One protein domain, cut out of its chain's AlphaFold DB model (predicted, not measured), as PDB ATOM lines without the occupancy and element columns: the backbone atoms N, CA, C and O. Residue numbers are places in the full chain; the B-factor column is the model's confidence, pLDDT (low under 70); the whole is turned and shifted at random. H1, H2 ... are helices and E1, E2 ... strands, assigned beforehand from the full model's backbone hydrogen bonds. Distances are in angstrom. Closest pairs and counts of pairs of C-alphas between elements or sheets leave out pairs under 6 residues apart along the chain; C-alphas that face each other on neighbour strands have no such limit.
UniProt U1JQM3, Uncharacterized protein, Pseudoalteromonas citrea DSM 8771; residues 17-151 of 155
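This is residues 17 to 151 of the 155 residues of an uncharacterized protein of Pseudoalteromonas citrea DSM 8771 (UniProt U1JQM3). One long sheet, E4 E2 E3 E7 E6 E5 E1 E10, curls like part of a barrel but stays open, its edge strands E4 and E10 apart; the small hairpin E8 and E9 is a separate piece, with E8 near E6. The two very short helices H1 and H2 come between E3 and E4 and only graze the sheet. The 135 printed residues, under half of them in named elements, hold ten strands and two helices in the order E1 E2 E3 H1 H2 E4 E5 E6 E7 E8 E9 E10. The large sheet is mixed, the class is mostly strand, and the whole is compact, with a radius of gyration of the C-alphas of 14.4 A and spans of 38 by 35 by 27 A.

Residues 17 to 30 bear no named element. E1, residues 31 to 34, is antiparallel to the edge strand E10, residues 148 to 151; N 33 and O 149 are 2.8 A apart, within hydrogen-bond range. E2, residues 38 to 43, and E3, residues 51 to 54, form a hairpin, with N 41 and O 52 at 2.8 A. H1, residues 56 to 59, and H2, residues 66 to 69, are apart; each is too short for an O i to N i+4 pair, but its one O i to N i+3 pair is within range. The closest C-alphas of H2 and E2 are those of Lys 69 and Phe 43, 5.8 A apart. E4, residues 70 to 76, is antiparallel to E2, with N 40 and O 74 at 2.8 A. E3, H1, H2 and E4 form a split strand-helix-strand unit, two strands running the same way with E2 between them, and its crossover is right-handed. E5, residues 81 to 91, bends by 51 degrees at residue 85 and is antiparallel to E1, with N 32 and O 82 at 2.8 A. E5, E6, residues 97 to 105, and E7, residues 113 to 115, form a meander, each strand the antiparallel neighbour of the one before; N 88 and O 100 are 2.9 A apart, N 113 and O 103 2.9 A. E7 is parallel to E3, with N 114 and O 51 at 2.7 A. E8, residues 127 to 129, and E9, residues 141 to 143, form a hairpin, with N 128 and O 142 at 3.0 A.

E1 begins at C-alpha 31, (13.772, 122.698, 47.755). E2 is 16.3 A long, E4 16.8 A, E5 29.4 A and E6 26.8 A. E10 ends at C-alpha 151, (15.327, 119.982, 52.163).

The C-alphas of Glu 68 and Asn 138 are the two farthest apart, 41.1 A. The printed part has no cut. The links E7 to E8 and E8 to E9 are long. Mean pLDDT of the printed part is 80.0; residues 47 to 48, 93 to 97, 118 to 124 and 128 to 139 are under 70.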
ATOM      1  N   VAL A  17       4.007 122.501  29.810       87.62
ATOM      2  CA  VAL A  17       4.336 122.687  31.231       87.62
ATOM      3  C   VAL A  17       3.336 121.892  32.070       87.62
ATOM      4  O   VAL A  17       2.129 122.092  31.954       87.62
ATOM      5  N   VAL A  18       3.838 120.987  32.909       86.75
ATOM      6  CA  VAL A  18       3.044 120.057  33.733       86.75
ATOM      7  C   VAL A  18       3.340 120.195  35.229       86.75
ATOM      8  O   VAL A  18       3.024 119.309  36.017       86.75
ATOM      9  N   SER A  19       3.934 121.319  35.640       88.31
ATOM     10  CA  SER A  19       4.327 121.603  37.027       88.31
ATOM     11  C   SER A  19       3.181 121.462  38.043       88.31
ATOM     12  O   SER A  19       3.420 121.048  39.177       88.31
ATOM     13  N   ASP A  20       1.944 121.778  37.646       86.88
ATOM     14  CA  ASP A  20       0.766 121.761  38.529       86.88
ATOM     15  C   ASP A  20       0.016 120.418  38.537       86.88
ATOM     16  O   ASP A  20      -0.974 120.255  39.254       86.88
ATOM     17  N   ALA A  21       0.475 119.441  37.750       84.50
ATOM     18  CA  ALA A  21      -0.137 118.121  37.701       84.50
ATOM     19  C   ALA A  21       0.087 117.343  39.009       84.50
ATOM     20  O   ALA A  21       1.123 117.474  39.666       84.50
ATOM     21  N   ASP A  22      -0.864 116.477  39.377       83.06
ATOM     22  CA  ASP A  22      -0.825 115.722  40.640       83.06
ATOM     23  C   ASP A  22       0.467 114.914  40.830       83.06
ATOM     24  O   ASP A  22       1.017 114.873  41.933       83.06
ATOM     25  N   PHE A  23       0.994 114.342  39.747       79.56
ATOM     26  CA  PHE A  23       2.233 113.559  39.749       79.56
ATOM     27  C   PHE A  23       3.496 114.374  40.067       79.56
ATOM     28  O   PHE A  23       4.508 113.801  40.468       79.56
ATOM     29  N   ALA A  24       3.454 115.695  39.876       83.62
ATOM     30  CA  ALA A  24       4.577 116.609  40.058       83.62
ATOM     31  C   ALA A  24       4.578 117.295  41.436       83.62
ATOM     32  O   ALA A  24       5.587 117.879  41.840       83.62
ATOM     33  N   LYS A  25       3.470 117.218  42.188       85.81
ATOM     34  CA  LYS A  25       3.264 117.956  43.451       85.81
ATOM     35  C   LYS A  25       4.312 117.683  44.529       85.81
ATOM     36  O   LYS A  25       4.537 118.526  45.397       85.81
ATOM     37  N   ASN A  26       4.934 116.508  44.516       86.12
ATOM     38  CA  ASN A  26       5.944 116.135  45.501       86.12
ATOM     39  C   ASN A  26       7.334 116.719  45.206       86.12
ATOM     40  O   ASN A  26       8.194 116.647  46.079       86.12
ATOM     41  N   ILE A  27       7.548 117.300  44.022       89.75
ATOM     42  CA  ILE A  27       8.831 117.898  43.632       89.75
ATOM     43  C   ILE A  27       8.709 119.363  43.187       89.75
ATOM     44  O   ILE A  27       9.622 120.145  43.441       89.75
ATOM     45  N   ASN A  28       7.593 119.774  42.575       92.56
ATOM     46  CA  ASN A  28       7.408 121.147  42.111       92.56
ATOM     47  C   ASN A  28       7.408 122.136  43.287       92.56
ATOM     48  O   ASN A  28       6.775 121.898  44.317       92.56
ATOM     49  N   GLN A  29       8.121 123.255  43.128       94.12
ATOM     50  CA  GLN A  29       8.328 124.287  44.149       94.12
ATOM     51  C   GLN A  29       8.981 123.782  45.445       94.12
ATOM     52  O   GLN A  29       9.037 124.527  46.425       94.12
ATOM     53  N   LYS A  30       9.490 122.544  45.471       94.50
ATOM     54  CA  LYS A  30      10.237 122.000  46.605       94.50
ATOM     55  C   LYS A  30      11.717 122.329  46.480       94.50
ATOM     56  O   LYS A  30      12.248 122.498  45.378       94.50
ATOM     57  N   CYS A  31      12.354 122.433  47.639       95.31
ATOM     58  CA  CYS A  31      13.772 122.698  47.755       95.31
ATOM     59  C   CYS A  31      14.550 121.419  48.060       95.31
ATOM     60  O   CYS A  31      14.052 120.500  48.714       95.31
ATOM     61  N   PHE A  32      15.778 121.374  47.556       95.31
ATOM     62  CA  PHE A  32      16.682 120.245  47.679       95.31
ATOM     63  C   PHE A  32      18.070 120.744  48.073       95.31
ATOM     64  O   PHE A  32      18.526 121.773  47.575       95.31
ATOM     65  N   SER A  33      18.728 120.008  48.963       95.94
ATOM     66  CA  SER A  33      20.131 120.194  49.322       95.94
ATOM     67  C   SER A  33      21.007 119.400  48.366       95.94
ATOM     68  O   SER A  33      20.728 118.236  48.077       95.94
ATOM     69  N   VAL A  34      22.071 120.031  47.881       94.50
ATOM     70  CA  VAL A  34      23.119 119.384  47.097       94.50
ATOM     71  C   VAL A  34      24.007 118.549  48.014       94.50
ATOM     72  O   VAL A  34      24.607 119.066  48.951       94.50
ATOM     73  N   GLU A  35      24.139 117.259  47.734       94.00
ATOM     74  CA  GLU A  35      24.939 116.339  48.552       94.00
ATOM     75  C   GLU A  35      26.343 116.142  47.966       94.00
ATOM     76  O   GLU A  35      27.325 116.026  48.703       94.00
ATOM     77  N   LYS A  36      26.455 116.186  46.635       90.56
ATOM     78  CA  LYS A  36      27.714 116.094  45.885       90.56
ATOM     79  C   LYS A  36      27.894 117.339  45.016       90.56
ATOM     80  O   LYS A  36      26.897 117.805  44.477       90.56
ATOM     81  N   PRO A  37      29.116 117.873  44.835       91.56
ATOM     82  CA  PRO A  37      29.337 119.010  43.945       91.56
ATOM     83  C   PRO A  37      28.798 118.744  42.536       91.56
ATOM     84  O   PRO A  37      29.052 117.683  41.962       91.56
ATOM     85  N   LEU A  38      28.064 119.710  41.983       91.50
ATOM     86  CA  LEU A  38      27.442 119.593  40.663       91.50
ATOM     87  C   LEU A  38      27.982 120.663  39.732       91.50
ATOM     88  O   LEU A  38      27.993 121.837  40.090       91.50
ATOM     89  N   ASN A  39      28.365 120.283  38.523       92.00
ATOM     90  CA  ASN A  39      28.891 121.209  37.536       92.00
ATOM     91  C   ASN A  39      27.762 121.733  36.643       92.00
ATOM     92  O   ASN A  39      26.907 120.969  36.200       92.00
ATOM     93  N   ILE A  40      27.749 123.048  36.411       91.56
ATOM     94  CA  ILE A  40      26.760 123.761  35.600       91.56
ATOM     95  C   ILE A  40      27.398 124.101  34.256       91.56
ATOM     96  O   ILE A  40      28.363 124.864  34.197       91.56
ATOM     97  N   TYR A  41      26.813 123.599  33.175       89.62
ATOM     98  CA  TYR A  41      27.304 123.805  31.820       89.62
ATOM     99  C   TYR A  41      26.328 124.618  30.973       89.62
ATOM    100  O   TYR A  41      25.109 124.508  31.109       89.62
ATOM    101  N   ARG A  42      26.868 125.427  30.062       89.06
ATOM    102  CA  ARG A  42      26.113 126.213  29.081       89.06
ATOM    103  C   ARG A  42      26.364 125.679  27.677       89.06
ATOM    104  O   ARG A  42      27.515 125.502  27.299       89.06
ATOM    105  N   PHE A  43      25.305 125.489  26.889       85.69
ATOM    106  CA  PHE A  43      25.436 125.140  25.474       85.69
ATOM    107  C   PHE A  43      25.871 126.356  24.642       85.69
ATOM    108  O   PHE A  43      25.096 127.298  24.432       85.69
ATOM    109  N   GLY A  44      27.110 126.327  24.152       81.19
ATOM    110  CA  GLY A  44      27.733 127.418  23.410       81.19
ATOM    111  C   GLY A  44      27.621 128.775  24.120       81.19
ATOM    112  O   GLY A  44      27.645 128.883  25.346       81.19
ATOM    113  N   LYS A  45      27.458 129.842  23.329       75.56
ATOM    114  CA  LYS A  45      27.224 131.212  23.827       75.56
ATOM    115  C   LYS A  45      25.738 131.576  23.926       75.56
ATOM    116  O   LYS A  45      25.408 132.745  24.108       75.56
ATOM    117  N   SER A  46      24.842 130.602  23.763       70.25
ATOM    118  CA  SER A  46      23.406 130.867  23.757       70.25
ATOM    119  C   SER A  46      22.910 131.209  25.159       70.25
ATOM    120  O   SER A  46      23.161 130.479  26.115       70.25
ATOM    121  N   THR A  47      22.169 132.310  25.275       66.88
ATOM    122  CA  THR A  47      21.441 132.678  26.497       66.88
ATOM    123  C   THR A  47      20.028 132.099  26.533       66.88
ATOM    124  O   THR A  47      19.370 132.188  27.565       66.88
ATOM    125  N   SER A  48      19.538 131.541  25.419       69.62
ATOM    126  CA  SER A  48      18.175 131.010  25.311       69.62
ATOM    127  C   SER A  48      18.063 129.551  25.746       69.62
ATOM    128  O   SER A  48      16.967 129.096  26.062       69.62
ATOM    129  N   ASN A  49      19.176 128.814  25.755       74.06
ATOM    130  CA  ASN A  49      19.186 127.420  26.178       74.06
ATOM    131  C   ASN A  49      19.370 127.336  27.698       74.06
ATOM    132  O   ASN A  49      20.220 128.048  28.243       74.06
ATOM    133  N   PRO A  50      18.600 126.483  28.397       76.25
ATOM    134  CA  PRO A  50      18.823 126.252  29.814       76.25
ATOM    135  C   PRO A  50      20.230 125.684  30.028       76.25
ATOM    136  O   PRO A  50      20.748 124.930  29.201       76.25
ATOM    137  N   HIS A  51      20.847 126.060  31.144       85.81
ATOM    138  CA  HIS A  51      22.077 125.409  31.583       85.81
ATOM    139  C   HIS A  51      21.762 123.963  31.958       85.81
ATOM    140  O   HIS A  51      20.647 123.689  32.380       85.81
ATOM    141  N   ILE A  52      22.721 123.056  31.850       88.19
ATOM    142  CA  ILE A  52      22.552 121.665  32.283       88.19
ATOM    143  C   ILE A  52      23.457 121.389  33.477       88.19
ATOM    144  O   ILE A  52      24.528 121.987  33.595       88.19
ATOM    145  N   VAL A  53      23.017 120.513  34.374       87.69
ATOM    146  CA  VAL A  53      23.737 120.193  35.611       87.69
ATOM    147  C   VAL A  53      23.954 118.699  35.721       87.69
ATOM    148  O   VAL A  53      23.026 117.943  35.479       87.69
ATOM    149  N   PHE A  54      25.150 118.263  36.106       84.69
ATOM    150  CA  PHE A  54      25.445 116.858  36.406       84.69
ATOM    151  C   PHE A  54      26.712 116.741  37.271       84.69
ATOM    152  O   PHE A  54      27.420 117.728  37.495       84.69
ATOM    153  N   THR A  55      26.979 115.549  37.810       82.94
ATOM    154  CA  THR A  55      28.215 115.265  38.560       82.94
ATOM    155  C   THR A  55      29.383 115.029  37.606       82.94
ATOM    156  O   THR A  55      29.185 114.639  36.458       82.94
ATOM    157  N   GLU A  56      30.618 115.198  38.079       80.50
ATOM    158  CA  GLU A  56      31.803 114.886  37.262       80.50
ATOM    159  C   GLU A  56      31.816 113.420  36.795       80.50
ATOM    160  O   GLU A  56      32.158 113.127  35.656       80.50
ATOM    161  N   GLU A  57      31.346 112.501  37.640       77.56
ATOM    162  CA  GLU A  57      31.207 111.079  37.308       77.56
ATOM    163  C   GLU A  57      30.244 110.867  36.131       77.56
ATOM    164  O   GLU A  57      30.562 110.161  35.171       77.56
ATOM    165  N   SER A  58      29.093 111.547  36.152       76.06
ATOM    166  CA  SER A  58      28.098 111.482  35.081       76.06
ATOM    167  C   SER A  58      28.578 112.123  33.776       76.06
ATOM    168  O   SER A  58      28.044 111.791  32.720       76.06
ATOM    169  N   LYS A  59      29.605 112.987  33.804       77.06
ATOM    170  CA  LYS A  59      30.187 113.576  32.587       77.06
ATOM    171  C   LYS A  59      30.719 112.507  31.631       77.06
ATOM    172  O   LYS A  59      30.596 112.659  30.422       77.06
ATOM    173  N   SER A  60      31.262 111.413  32.168       73.19
ATOM    174  CA  SER A  60      31.825 110.312  31.371       73.19
ATOM    175  C   SER A  60      30.807 109.609  30.464       73.19
ATOM    176  O   SER A  60      31.192 108.952  29.500       73.19
ATOM    177  N   THR A  61      29.512 109.775  30.746       73.62
ATOM    178  CA  THR A  61      28.403 109.203  29.965       73.62
ATOM    179  C   THR A  61      27.949 110.114  28.817       73.62
ATOM    180  O   THR A  61      27.083 109.739  28.026       73.62
ATOM    181  N   MET A  62      28.517 111.320  28.716       76.44
ATOM    182  CA  MET A  62      28.143 112.299  27.703       76.44
ATOM    183  C   MET A  62      28.751 111.980  26.330       76.44
ATOM    184  O   MET A  62      29.798 111.336  26.244       76.44
ATOM    185  N   PRO A  63      28.124 112.461  25.239       77.81
ATOM    186  CA  PRO A  63      28.694 112.368  23.899       77.81
ATOM    187  C   PRO A  63      30.130 112.903  23.822       77.81
ATOM    188  O   PRO A  63      30.491 113.848  24.518       77.81
ATOM    189  N   ILE A  64      30.933 112.337  22.918       79.12
ATOM    190  CA  ILE A  64      32.355 112.694  22.739       79.12
ATOM    191  C   ILE A  64      32.541 114.193  22.434       79.12
ATOM    192  O   ILE A  64      33.545 114.782  22.816       79.12
ATOM    193  N   ASP A  65      31.558 114.824  21.791       80.19
ATOM    194  CA  ASP A  65      31.564 116.244  21.426       80.19
ATOM    195  C   ASP A  65      31.012 117.170  22.528       80.19
ATOM    196  O   ASP A  65      30.763 118.354  22.289       80.19
ATOM    197  N   PHE A  66      30.804 116.652  23.743       83.62
ATOM    198  CA  PHE A  66      30.262 117.425  24.855       83.62
ATOM    199  C   PHE A  66      31.126 118.646  25.172       83.62
ATOM    200  O   PHE A  66      30.614 119.763  25.192       83.62
ATOM    201  N   ASP A  67      32.432 118.452  25.358       84.12
ATOM    202  CA  ASP A  67      33.361 119.531  25.721       84.12
ATOM    203  C   ASP A  67      33.557 120.561  24.592       84.12
ATOM    204  O   ASP A  67      33.959 121.693  24.845       84.12
ATOM    205  N   GLU A  68      33.219 120.208  23.347       86.06
ATOM    206  CA  GLU A  68      33.204 121.150  22.220       86.06
ATOM    207  C   GLU A  68      31.938 122.021  22.215       86.06
ATOM    208  O   GLU A  68      31.949 123.166  21.754       86.06
ATOM    209  N   LYS A  69      30.822 121.479  22.717       84.81
ATOM    210  CA  LYS A  69      29.493 122.110  22.686       84.81
ATOM    211  C   LYS A  69      29.126 122.829  23.978       84.81
ATOM    212  O   LYS A  69      28.301 123.747  23.943       84.81
ATOM    213  N   TYR A  70      29.698 122.419  25.102       87.06
ATOM    214  CA  TYR A  70      29.318 122.869  26.431       87.06
ATOM    215  C   TYR A  70      30.492 123.493  27.180       87.06
ATOM    216  O   TYR A  70      31.576 122.933  27.271       87.06
ATOM    217  N   GLU A  71      30.242 124.654  27.778       90.25
ATOM    218  CA  GLU A  71      31.211 125.390  28.589       90.25
ATOM    219  C   GLU A  71      30.833 125.286  30.068       90.25
ATOM    220  O   GLU A  71      29.677 125.529  30.427       90.25
ATOM    221  N   LEU A  72      31.794 124.954  30.935       90.50
ATOM    222  CA  LEU A  72      31.606 125.007  32.385       90.50
ATOM    223  C   LEU A  72      31.469 126.468  32.828       90.50
ATOM    224  O   LEU A  72      32.386 127.265  32.652       90.50
ATOM    225  N   VAL A  73      30.336 126.818  33.436       91.00
ATOM    226  CA  VAL A  73      30.034 128.200  33.854       91.00
ATOM    227  C   VAL A  73      29.829 128.360  35.358       91.00
ATOM    228  O   VAL A  73      29.610 129.476  35.833       91.00
ATOM    229  N   GLY A  74      29.876 127.267  36.117       91.62
ATOM    230  CA  GLY A  74      29.779 127.302  37.570       91.62
ATOM    231  C   GLY A  74      29.626 125.922  38.191       91.62
ATOM    232  O   GLY A  74      29.526 124.916  37.494       91.62
ATOM    233  N   THR A  75      29.559 125.903  39.518       93.88
ATOM    234  CA  THR A  75      29.376 124.685  40.310       93.88
ATOM    235  C   THR A  75      28.386 124.968  41.443       93.88
ATOM    236  O   THR A  75      28.407 126.051  42.035       93.88
ATOM    237  N   LEU A  76      27.511 124.011  41.745       93.50
ATOM    238  CA  LEU A  76      26.705 123.980  42.963       93.50
ATOM    239  C   LEU A  76      27.496 123.233  44.035       93.50
ATOM    240  O   LEU A  76      27.900 122.088  43.830       93.50
ATOM    241  N   SER A  77      27.748 123.891  45.163       93.94
ATOM    242  CA  SER A  77      28.527 123.289  46.252       93.94
ATOM    243  C   SER A  77      27.665 122.382  47.128       93.94
ATOM    244  O   SER A  77      26.451 122.550  47.200       93.94
ATOM    245  N   THR A  78      28.286 121.470  47.874       94.31
ATOM    246  CA  THR A  78      27.585 120.683  48.900       94.31
ATOM    247  C   THR A  78      26.857 121.598  49.899       94.31
ATOM    248  O   THR A  78      27.378 122.647  50.286       94.31
ATOM    249  N   LYS A  79      25.653 121.188  50.317       94.19
ATOM    250  CA  LYS A  79      24.657 121.928  51.114       94.19
ATOM    251  C   LYS A  79      24.052 123.154  50.435       94.19
ATOM    252  O   LYS A  79      23.292 123.890  51.061       94.19
ATOM    253  N   GLU A  80      24.387 123.427  49.179       94.94
ATOM    254  CA  GLU A  80      23.699 124.475  48.444       94.94
ATOM    255  C   GLU A  80      22.249 124.072  48.188       94.94
ATOM    256  O   GLU A  80      21.963 122.926  47.844       94.94
ATOM    257  N   LEU A  81      21.338 125.024  48.372       95.19
ATOM    258  CA  LEU A  81      19.919 124.805  48.158       95.19
ATOM    259  C   LEU A  81      19.541 125.148  46.719       95.19
ATOM    260  O   LEU A  81      19.844 126.235  46.218       95.19
ATOM    261  N   ILE A  82      18.818 124.228  46.089       95.31
ATOM    262  CA  ILE A  82      18.173 124.425  44.794       95.31
ATOM    263  C   ILE A  82      16.662 124.297  44.947       95.31
ATOM    264  O   ILE A  82      16.181 123.539  45.786       95.31
ATOM    265  N   LYS A  83      15.903 125.008  44.116       96.00
ATOM    266  CA  LYS A  83      14.441 124.921  44.072       96.00
ATOM    267  C   LYS A  83      13.988 124.479  42.694       96.00
ATOM    268  O   LYS A  83      14.349 125.128  41.715       96.00
ATOM    269  N   ILE A  84      13.180 123.424  42.618       94.94
ATOM    270  CA  ILE A  84      12.525 123.033  41.363       94.94
ATOM    271  C   ILE A  84      11.418 124.041  41.070       94.94
ATOM    272  O   ILE A  84      10.574 124.303  41.927       94.94
ATOM    273  N   ILE A  85      11.422 124.612  39.869       94.75
ATOM    274  CA  ILE A  85      10.493 125.681  39.483       94.75
ATOM    275  C   ILE A  85       9.579 125.313  38.322       94.75
ATOM    276  O   ILE A  85       8.520 125.918  38.178       94.75
ATOM    277  N   GLU A  86       9.979 124.355  37.489       93.31
ATOM    278  CA  GLU A  86       9.255 124.037  36.266       93.31
ATOM    279  C   GLU A  86       9.515 122.590  35.848       93.31
ATOM    280  O   GLU A  86      10.644 122.102  35.914       93.31
ATOM    281  N   ILE A  87       8.453 121.910  35.420       89.75
ATOM    282  CA  ILE A  87       8.501 120.554  34.879       89.75
ATOM    283  C   ILE A  87       7.778 120.580  33.539       89.75
ATOM    284  O   ILE A  87       6.628 121.017  33.451       89.75
ATOM    285  N   VAL A  88       8.455 120.129  32.488       87.50
ATOM    286  CA  VAL A  88       7.952 120.168  31.114       87.50
ATOM    287  C   VAL A  88       7.847 118.758  30.575       87.50
ATOM    288  O   VAL A  88       8.834 118.036  30.516       87.50
ATOM    289  N   ASP A  89       6.658 118.382  30.130       82.31
ATOM    290  CA  ASP A  89       6.435 117.180  29.349       82.31
ATOM    291  C   ASP A  89       6.835 117.432  27.895       82.31
ATOM    292  O   ASP A  89       6.160 118.145  27.150       82.31
ATOM    293  N   TYR A  90       7.988 116.889  27.526       78.75
ATOM    294  CA  TYR A  90       8.665 117.107  26.265       78.75
ATOM    295  C   TYR A  90       8.504 115.879  25.352       78.75
ATOM    296  O   TYR A  90       8.931 114.777  25.710       78.75
ATOM    297  N   PRO A  91       7.915 116.034  24.152       72.00
ATOM    298  CA  PRO A  91       7.803 114.942  23.197       72.00
ATOM    299  C   PRO A  91       9.177 114.617  22.608       72.00
ATOM    300  O   PRO A  91       9.838 115.476  22.025       72.00
ATOM    301  N   TYR A  92       9.588 113.358  22.720       70.44
ATOM    302  CA  TYR A  92      10.872 112.874  22.232       70.44
ATOM    303  C   TYR A  92      10.699 111.924  21.038       70.44
ATOM    304  O   TYR A  92      11.075 110.752  21.058       70.44
ATOM    305  N   GLY A  93      10.089 112.449  19.969       65.62
ATOM    306  CA  GLY A  93       9.878 111.724  18.714       65.62
ATOM    307  C   GLY A  93       9.169 110.377  18.906       65.62
ATOM    308  O   GLY A  93       8.207 110.270  19.664       65.62
ATOM    309  N   SER A  94       9.651 109.336  18.220       59.22
ATOM    310  CA  SER A  94       9.142 107.961  18.349       59.22
ATOM    311  C   SER A  94       9.579 107.251  19.637       59.22
ATOM    312  O   SER A  94       9.033 106.198  19.955       59.22
ATOM    313  N   ALA A  95      10.533 107.816  20.384       60.12
ATOM    314  CA  ALA A  95      11.053 107.246  21.626       60.12
ATOM    315  C   ALA A  95      10.173 107.563  22.853       60.12
ATOM    316  O   ALA A  95      10.441 107.068  23.945       60.12
ATOM    317  N   GLY A  96       9.097 108.340  22.677       67.81
ATOM    318  CA  GLY A  96       8.079 108.582  23.699       67.81
ATOM    319  C   GLY A  96       8.074 110.017  24.218       67.81
ATOM    320  O   GLY A  96       8.307 110.968  23.472       67.81
ATOM    321  N   ARG A  97       7.732 110.181  25.497       68.38
ATOM    322  CA  ARG A  97       7.656 111.477  26.182       68.38
ATOM    323  C   ARG A  97       8.596 111.476  27.380       68.38
ATOM    324  O   ARG A  97       8.730 110.453  28.050       68.38
ATOM    325  N   CYS A  98       9.233 112.609  27.638       74.56
ATOM    326  CA  CYS A  98      10.205 112.780  28.711       74.56
ATOM    327  C   CYS A  98       9.846 114.014  29.528       74.56
ATOM    328  O   CYS A  98       9.436 115.028  28.968       74.56
ATOM    329  N   TRP A  99      10.038 113.962  30.841       80.62
ATOM    330  CA  TRP A  99       9.898 115.152  31.671       80.62
ATOM    331  C   TRP A  99      11.243 115.833  31.817       80.62
ATOM    332  O   TRP A  99      12.190 115.207  32.276       80.62
ATOM    333  N   LYS A 100      11.307 117.109  31.453       85.25
ATOM    334  CA  LYS A 100      12.440 117.977  31.752       85.25
ATOM    335  C   LYS A 100      12.174 118.712  33.049       85.25
ATOM    336  O   LYS A 100      11.095 119.284  33.214       85.25
ATOM    337  N   ILE A 101      13.141 118.697  33.954       89.19
ATOM    338  CA  ILE A 101      13.007 119.295  35.282       89.19
ATOM    339  C   ILE A 101      13.975 120.455  35.402       89.19
ATOM    340  O   ILE A 101      15.179 120.297  35.219       89.19
ATOM    341  N   TYR A 102      13.438 121.617  35.745       92.56
ATOM    342  CA  TYR A 102      14.193 122.848  35.857       92.56
ATOM    343  C   TYR A 102      14.226 123.352  37.290       92.56
ATOM    344  O   TYR A 102      13.208 123.384  37.988       92.56
ATOM    345  N   ALA A 103      15.400 123.809  37.701       94.38
ATOM    346  CA  ALA A 103      15.647 124.353  39.020       94.38
ATOM    347  C   ALA A 103      16.440 125.663  38.963       94.38
ATOM    348  O   ALA A 103      16.970 126.061  37.923       94.38
ATOM    349  N   VAL A 104      16.473 126.349  40.103       94.88
ATOM    350  CA  VAL A 104      17.241 127.578  40.330       94.88
ATOM    351  C   VAL A 104      18.017 127.488  41.639       94.88
ATOM    352  O   VAL A 104      17.625 126.766  42.555       94.88
ATOM    353  N   SER A 105      19.098 128.263  41.738       93.38
ATOM    354  CA  SER A 105      19.865 128.488  42.969       93.38
ATOM    355  C   SER A 105      19.988 129.987  43.238       93.38
ATOM    356  O   SER A 105      20.188 130.788  42.316       93.38
ATOM    357  N   LYS A 106      19.935 130.365  44.519       87.44
ATOM    358  CA  LYS A 106      20.161 131.743  44.972       87.44
ATOM    359  C   LYS A 106      21.577 132.235  44.661       87.44
ATOM    360  O   LYS A 106      21.743 133.393  44.294       87.44
ATOM    361  N   LYS A 107      22.593 131.367  44.767       86.31
ATOM    362  CA  LYS A 107      24.000 131.743  44.524       86.31
ATOM    363  C   LYS A 107      24.316 131.967  43.047       86.31
ATOM    364  O   LYS A 107      25.276 132.656  42.726       86.31
ATOM    365  N   HIS A 108      23.485 131.432  42.156       85.81
ATOM    366  CA  HIS A 108      23.638 131.570  40.707       85.81
ATOM    367  C   HIS A 108      22.669 132.595  40.117       85.81
ATOM    368  O   HIS A 108      22.225 132.444  38.982       85.81
ATOM    369  N   ASN A 109      22.325 133.639  40.882       82.00
ATOM    370  CA  ASN A 109      21.418 134.726  40.485       82.00
ATOM    371  C   ASN A 109      20.076 134.232  39.913       82.00
ATOM    372  O   ASN A 109      19.536 134.833  38.986       82.00
ATOM    373  N   GLY A 110      19.562 133.101  40.406       75.56
ATOM    374  CA  GLY A 110      18.315 132.521  39.910       75.56
ATOM    375  C   GLY A 110      18.389 131.988  38.475       75.56
ATOM    376  O   GLY A 110      17.346 131.778  37.859       75.56
ATOM    377  N   LYS A 111      19.591 131.762  37.920       85.12
ATOM    378  CA  LYS A 111      19.751 131.109  36.614       85.12
ATOM    379  C   LYS A 111      19.021 129.768  36.616       85.12
ATOM    380  O   LYS A 111      19.238 128.943  37.502       85.12
ATOM    381  N   LYS A 112      18.194 129.563  35.590       90.06
ATOM    382  CA  LYS A 112      17.497 128.300  35.352       90.06
ATOM    383  C   LYS A 112      18.476 127.261  34.813       90.06
ATOM    384  O   LYS A 112      19.187 127.526  33.837       90.06
ATOM    385  N   PHE A 113      18.473 126.088  35.432       90.19
ATOM    386  CA  PHE A 113      19.210 124.922  34.971       90.19
ATOM    387  C   PHE A 113      18.317 123.684  34.904       90.19
ATOM    388  O   PHE A 113      17.424 123.501  35.726       90.19
ATOM    389  N   GLU A 114      18.556 122.859  33.894       90.06
ATOM    390  CA  GLU A 114      17.969 121.545  33.677       90.06
ATOM    391  C   GLU A 114      18.715 120.523  34.540       90.06
ATOM    392  O   GLU A 114      19.944 120.415  34.485       90.06
ATOM    393  N   LEU A 115      17.960 119.800  35.361       89.06
ATOM    394  CA  LEU A 115      18.455 118.664  36.124       89.06
ATOM    395  C   LEU A 115      18.389 117.395  35.261       89.06
ATOM    396  O   LEU A 115      17.466 117.278  34.446       89.06
ATOM    397  N   PRO A 116      19.295 116.420  35.467       81.88
ATOM    398  CA  PRO A 116      19.293 115.162  34.731       81.88
ATOM    399  C   PRO A 116      17.947 114.452  34.850       81.88
ATOM    400  O   PRO A 116      17.569 113.905  35.887       81.88
ATOM    401  N   SER A 117      17.189 114.497  33.766       73.81
ATOM    402  CA  SER A 117      15.844 113.952  33.676       73.81
ATOM    403  C   SER A 117      15.686 113.393  32.266       73.81
ATOM    404  O   SER A 117      16.038 114.069  31.306       73.81
ATOM    405  N   CYS A 118      15.309 112.111  32.171       66.81
ATOM    406  CA  CYS A 118      15.157 111.324  30.938       66.81
ATOM    407  C   CYS A 118      15.934 111.845  29.708       66.81
ATOM    408  O   CYS A 118      15.323 112.499  28.868       66.81
ATOM    409  N   TRP A 119      17.232 111.532  29.576       53.66
ATOM    410  CA  TRP A 119      17.968 111.616  28.297       53.66
ATOM    411  C   TRP A 119      19.449 111.276  28.401       53.66
ATOM    412  O   TRP A 119      20.050 110.792  27.448       53.66
ATOM    413  N   MET A 120      20.045 111.555  29.552       49.72
ATOM    414  CA  MET A 120      21.316 110.942  29.889       49.72
ATOM    415  C   MET A 120      21.012 109.465  30.174       49.72
ATOM    416  O   MET A 120      19.865 109.147  30.502       49.72
ATOM    417  N   ASP A 121      21.947 108.562  29.911       46.72
ATOM    418  CA  ASP A 121      21.728 107.117  29.986       46.72
ATOM    419  C   ASP A 121      20.941 106.663  31.246       46.72
ATOM    420  O   ASP A 121      20.765 107.383  32.232       46.72
ATOM    421  N   HIS A 122      20.473 105.418  31.265       46.31
ATOM    422  CA  HIS A 122      19.786 104.872  32.442       46.31
ATOM    423  C   HIS A 122      20.589 104.969  33.765       46.31
ATOM    424  O   HIS A 122      20.024 104.690  34.819       46.31
ATOM    425  N   THR A 123      21.868 105.361  33.739       49.66
ATOM    426  CA  THR A 123      22.756 105.500  34.902       49.66
ATOM    427  C   THR A 123      22.796 106.917  35.491       49.66
ATOM    428  O   THR A 123      23.329 107.110  36.581       49.66
ATOM    429  N   THR A 124      22.193 107.908  34.829       61.41
ATOM    430  CA  THR A 124      22.325 109.335  35.189       61.41
ATOM    431  C   THR A 124      20.993 110.063  35.383       61.41
ATOM    432  O   THR A 124      20.968 111.253  35.695       61.41
ATOM    433  N   VAL A 125      19.870 109.356  35.259       70.81
ATOM    434  CA  VAL A 125      18.531 109.894  35.529       70.81
ATOM    435  C   VAL A 125      18.368 110.169  37.024       70.81
ATOM    436  O   VAL A 125      18.500 109.264  37.838       70.81
ATOM    437  N   TRP A 126      18.040 111.406  37.402       74.69
ATOM    438  CA  TRP A 126      17.762 111.753  38.805       74.69
ATOM    439  C   TRP A 126      16.288 111.679  39.154       74.69
ATOM    440  O   TRP A 126      15.943 111.561  40.327       74.69
ATOM    441  N   PHE A 127      15.424 111.739  38.145       72.56
ATOM    442  CA  PHE A 127      13.984 111.744  38.318       72.56
ATOM    443  C   PHE A 127      13.340 110.729  37.388       72.56
ATOM    444  O   PHE A 127      13.430 110.864  36.166       72.56
ATOM    445  N   SER A 128      12.685 109.724  37.965       65.56
ATOM    446  CA  SER A 128      12.034 108.653  37.210       65.56
ATOM    447  C   SER A 128      10.525 108.642  37.462       65.56
ATOM    448  O   SER A 128      10.094 108.855  38.600       65.56
ATOM    449  N   PRO A 129       9.690 108.337  36.447       56.25
ATOM    450  CA  PRO A 129       8.372 107.781  36.716       56.25
ATOM    451  C   PRO A 129       8.529 106.436  37.433       56.25
ATOM    452  O   PRO A 129       9.408 105.643  37.092       56.25
ATOM    453  N   HIS A 130       7.633 106.139  38.374       47.16
ATOM    454  CA  HIS A 130       7.577 104.844  39.067       47.16
ATOM    455  C   HIS A 130       7.389 103.645  38.101       47.16
ATOM    456  O   HIS A 130       7.640 102.498  38.455       47.16
ATOM    457  N   SER A 131       6.957 103.883  36.854       38.94
ATOM    458  CA  SER A 131       6.928 102.871  35.796       38.94
ATOM    459  C   SER A 131       7.235 103.474  34.425       38.94
ATOM    460  O   SER A 131       6.500 104.326  33.932       38.94
ATOM    461  N   ILE A 132       8.289 102.975  33.773       43.47
ATOM    462  CA  ILE A 132       8.706 103.366  32.413       43.47
ATOM    463  C   ILE A 132       7.632 103.010  31.363       43.47
ATOM    464  O   ILE A 132       7.596 103.590  30.282       43.47
ATOM    465  N   SER A 133       6.729 102.069  31.663       38.03
ATOM    466  CA  SER A 133       5.815 101.501  30.667       38.03
ATOM    467  C   SER A 133       4.434 102.155  30.608       38.03
ATOM    468  O   SER A 133       3.736 101.959  29.613       38.03
ATOM    469  N   ARG A 134       4.018 102.937  31.616       41.84
ATOM    470  CA  ARG A 134       2.751 103.693  31.601       41.84
ATOM    471  C   ARG A 134       2.859 104.905  32.516       41.84
ATOM    472  O   ARG A 134       2.899 104.726  33.728       41.84
ATOM    473  N   VAL A 135       2.804 106.113  31.949       51.00
ATOM    474  CA  VAL A 135       2.499 107.334  32.708       51.00
ATOM    475  C   VAL A 135       1.082 107.176  33.256       51.00
ATOM    476  O   VAL A 135       0.093 107.457  32.583       51.00
ATOM    477  N   ASN A 136       0.970 106.617  34.453       49.12
ATOM    478  CA  ASN A 136      -0.279 106.585  35.187       49.12
ATOM    479  C   ASN A 136      -0.381 107.919  35.929       49.12
ATOM    480  O   ASN A 136       0.534 108.283  36.657       49.12
ATOM    481  N   ILE A 137      -1.488 108.641  35.761       52.00
ATOM    482  CA  ILE A 137      -1.745 109.932  36.422       52.00
ATOM    483  C   ILE A 137      -1.671 109.860  37.959       52.00
ATOM    484  O   ILE A 137      -1.517 110.888  38.611       52.00
ATOM    485  N   ASN A 138      -1.728 108.652  38.528       53.00
ATOM    486  CA  ASN A 138      -1.570 108.397  39.960       53.00
ATOM    487  C   ASN A 138      -0.112 108.145  40.401       53.00
ATOM    488  O   ASN A 138       0.136 107.962  41.592       53.00
ATOM    489  N   GLN A 139       0.849 108.070  39.477       66.00
ATOM    490  CA  GLN A 139       2.267 107.896  39.810       66.00
ATOM    491  C   GLN A 139       2.898 109.235  40.161       66.00
ATOM    492  O   GLN A 139       2.554 110.251  39.578       66.00
ATOM    493  N   LYS A 140       3.829 109.236  41.113       72.38
ATOM    494  CA  LYS A 140       4.617 110.415  41.484       72.38
ATOM    495  C   LYS A 140       5.947 110.396  40.735       72.38
ATOM    496  O   LYS A 140       6.445 109.317  40.410       72.38
ATOM    497  N   ILE A 141       6.527 111.568  40.493       75.88
ATOM    498  CA  ILE A 141       7.926 111.658  40.061       75.88
ATOM    499  C   ILE A 141       8.806 111.348  41.270       75.88
ATOM    500  O   ILE A 141       8.717 112.031  42.289       75.88
ATOM    501  N   GLU A 142       9.649 110.327  41.174       77.81
ATOM    502  CA  GLU A 142      10.557 109.942  42.254       77.81
ATOM    503  C   GLU A 142      11.961 110.475  42.004       77.81
ATOM    504  O   GLU A 142      12.457 110.438  40.880       77.81
ATOM    505  N   LEU A 143      12.599 110.951  43.073       80.75
ATOM    506  CA  LEU A 143      14.015 111.285  43.085       80.75
ATOM    507  C   LEU A 143      14.815 109.995  43.314       80.75
ATOM    508  O   LEU A 143      14.673 109.367  44.361       80.75
ATOM    509  N   VAL A 144      15.649 109.611  42.352       84.00
ATOM    510  CA  VAL A 144      16.396 108.337  42.337       84.00
ATOM    511  C   VAL A 144      17.916 108.537  42.336       84.00
ATOM    512  O   VAL A 144      18.675 107.643  41.982       84.00
ATOM    513  N   THR A 145      18.370 109.723  42.736       83.75
ATOM    514  CA  THR A 145      19.789 110.086  42.831       83.75
ATOM    515  C   THR A 145      20.201 110.312  44.281       83.75
ATOM    516  O   THR A 145      19.385 110.692  45.118       83.75
ATOM    517  N   ASP A 146      21.489 110.137  44.566       87.56
ATOM    518  CA  ASP A 146      22.116 110.530  45.828       87.56
ATOM    519  C   ASP A 146      22.785 111.916  45.761       87.56
ATOM    520  O   ASP A 146      23.330 112.388  46.756       87.56
ATOM    521  N   SER A 147      22.749 112.570  44.596       89.00
ATOM    522  CA  SER A 147      23.428 113.845  44.344       89.00
ATOM    523  C   SER A 147      22.706 115.046  44.961       89.00
ATOM    524  O   SER A 147      23.336 116.067  45.245       89.00
ATOM    525  N   ILE A 148      21.397 114.917  45.197       91.75
ATOM    526  CA  ILE A 148      20.561 115.894  45.898       91.75
ATOM    527  C   ILE A 148      19.597 115.172  46.848       91.75
ATOM    528  O   ILE A 148      19.267 114.010  46.626       91.75
ATOM    529  N   LYS A 149      19.105 115.861  47.880       94.12
ATOM    530  CA  LYS A 149      18.075 115.350  48.802       94.12
ATOM    531  C   LYS A 149      17.016 116.402  49.107       94.12
ATOM    532  O   LYS A 149      17.345 117.586  49.091       94.12
ATOM    533  N   PRO A 150      15.763 116.010  49.409       94.12
ATOM    534  CA  PRO A 150      14.751 116.949  49.883       94.12
ATOM    535  C   PRO A 150      15.256 117.757  51.084       94.12
ATOM    536  O   PRO A 150      15.901 117.206  51.975       94.12
ATOM    537  N   SER A 151      14.956 119.052  51.096       93.94
ATOM    538  CA  SER A 151      15.327 119.982  52.163       93.94
ATOM    539  C   SER A 151      14.081 120.646  52.746       93.94
ATOM    540  O   SER A 151      13.163 121.015  52.011       93.94
TER     541      SER A 151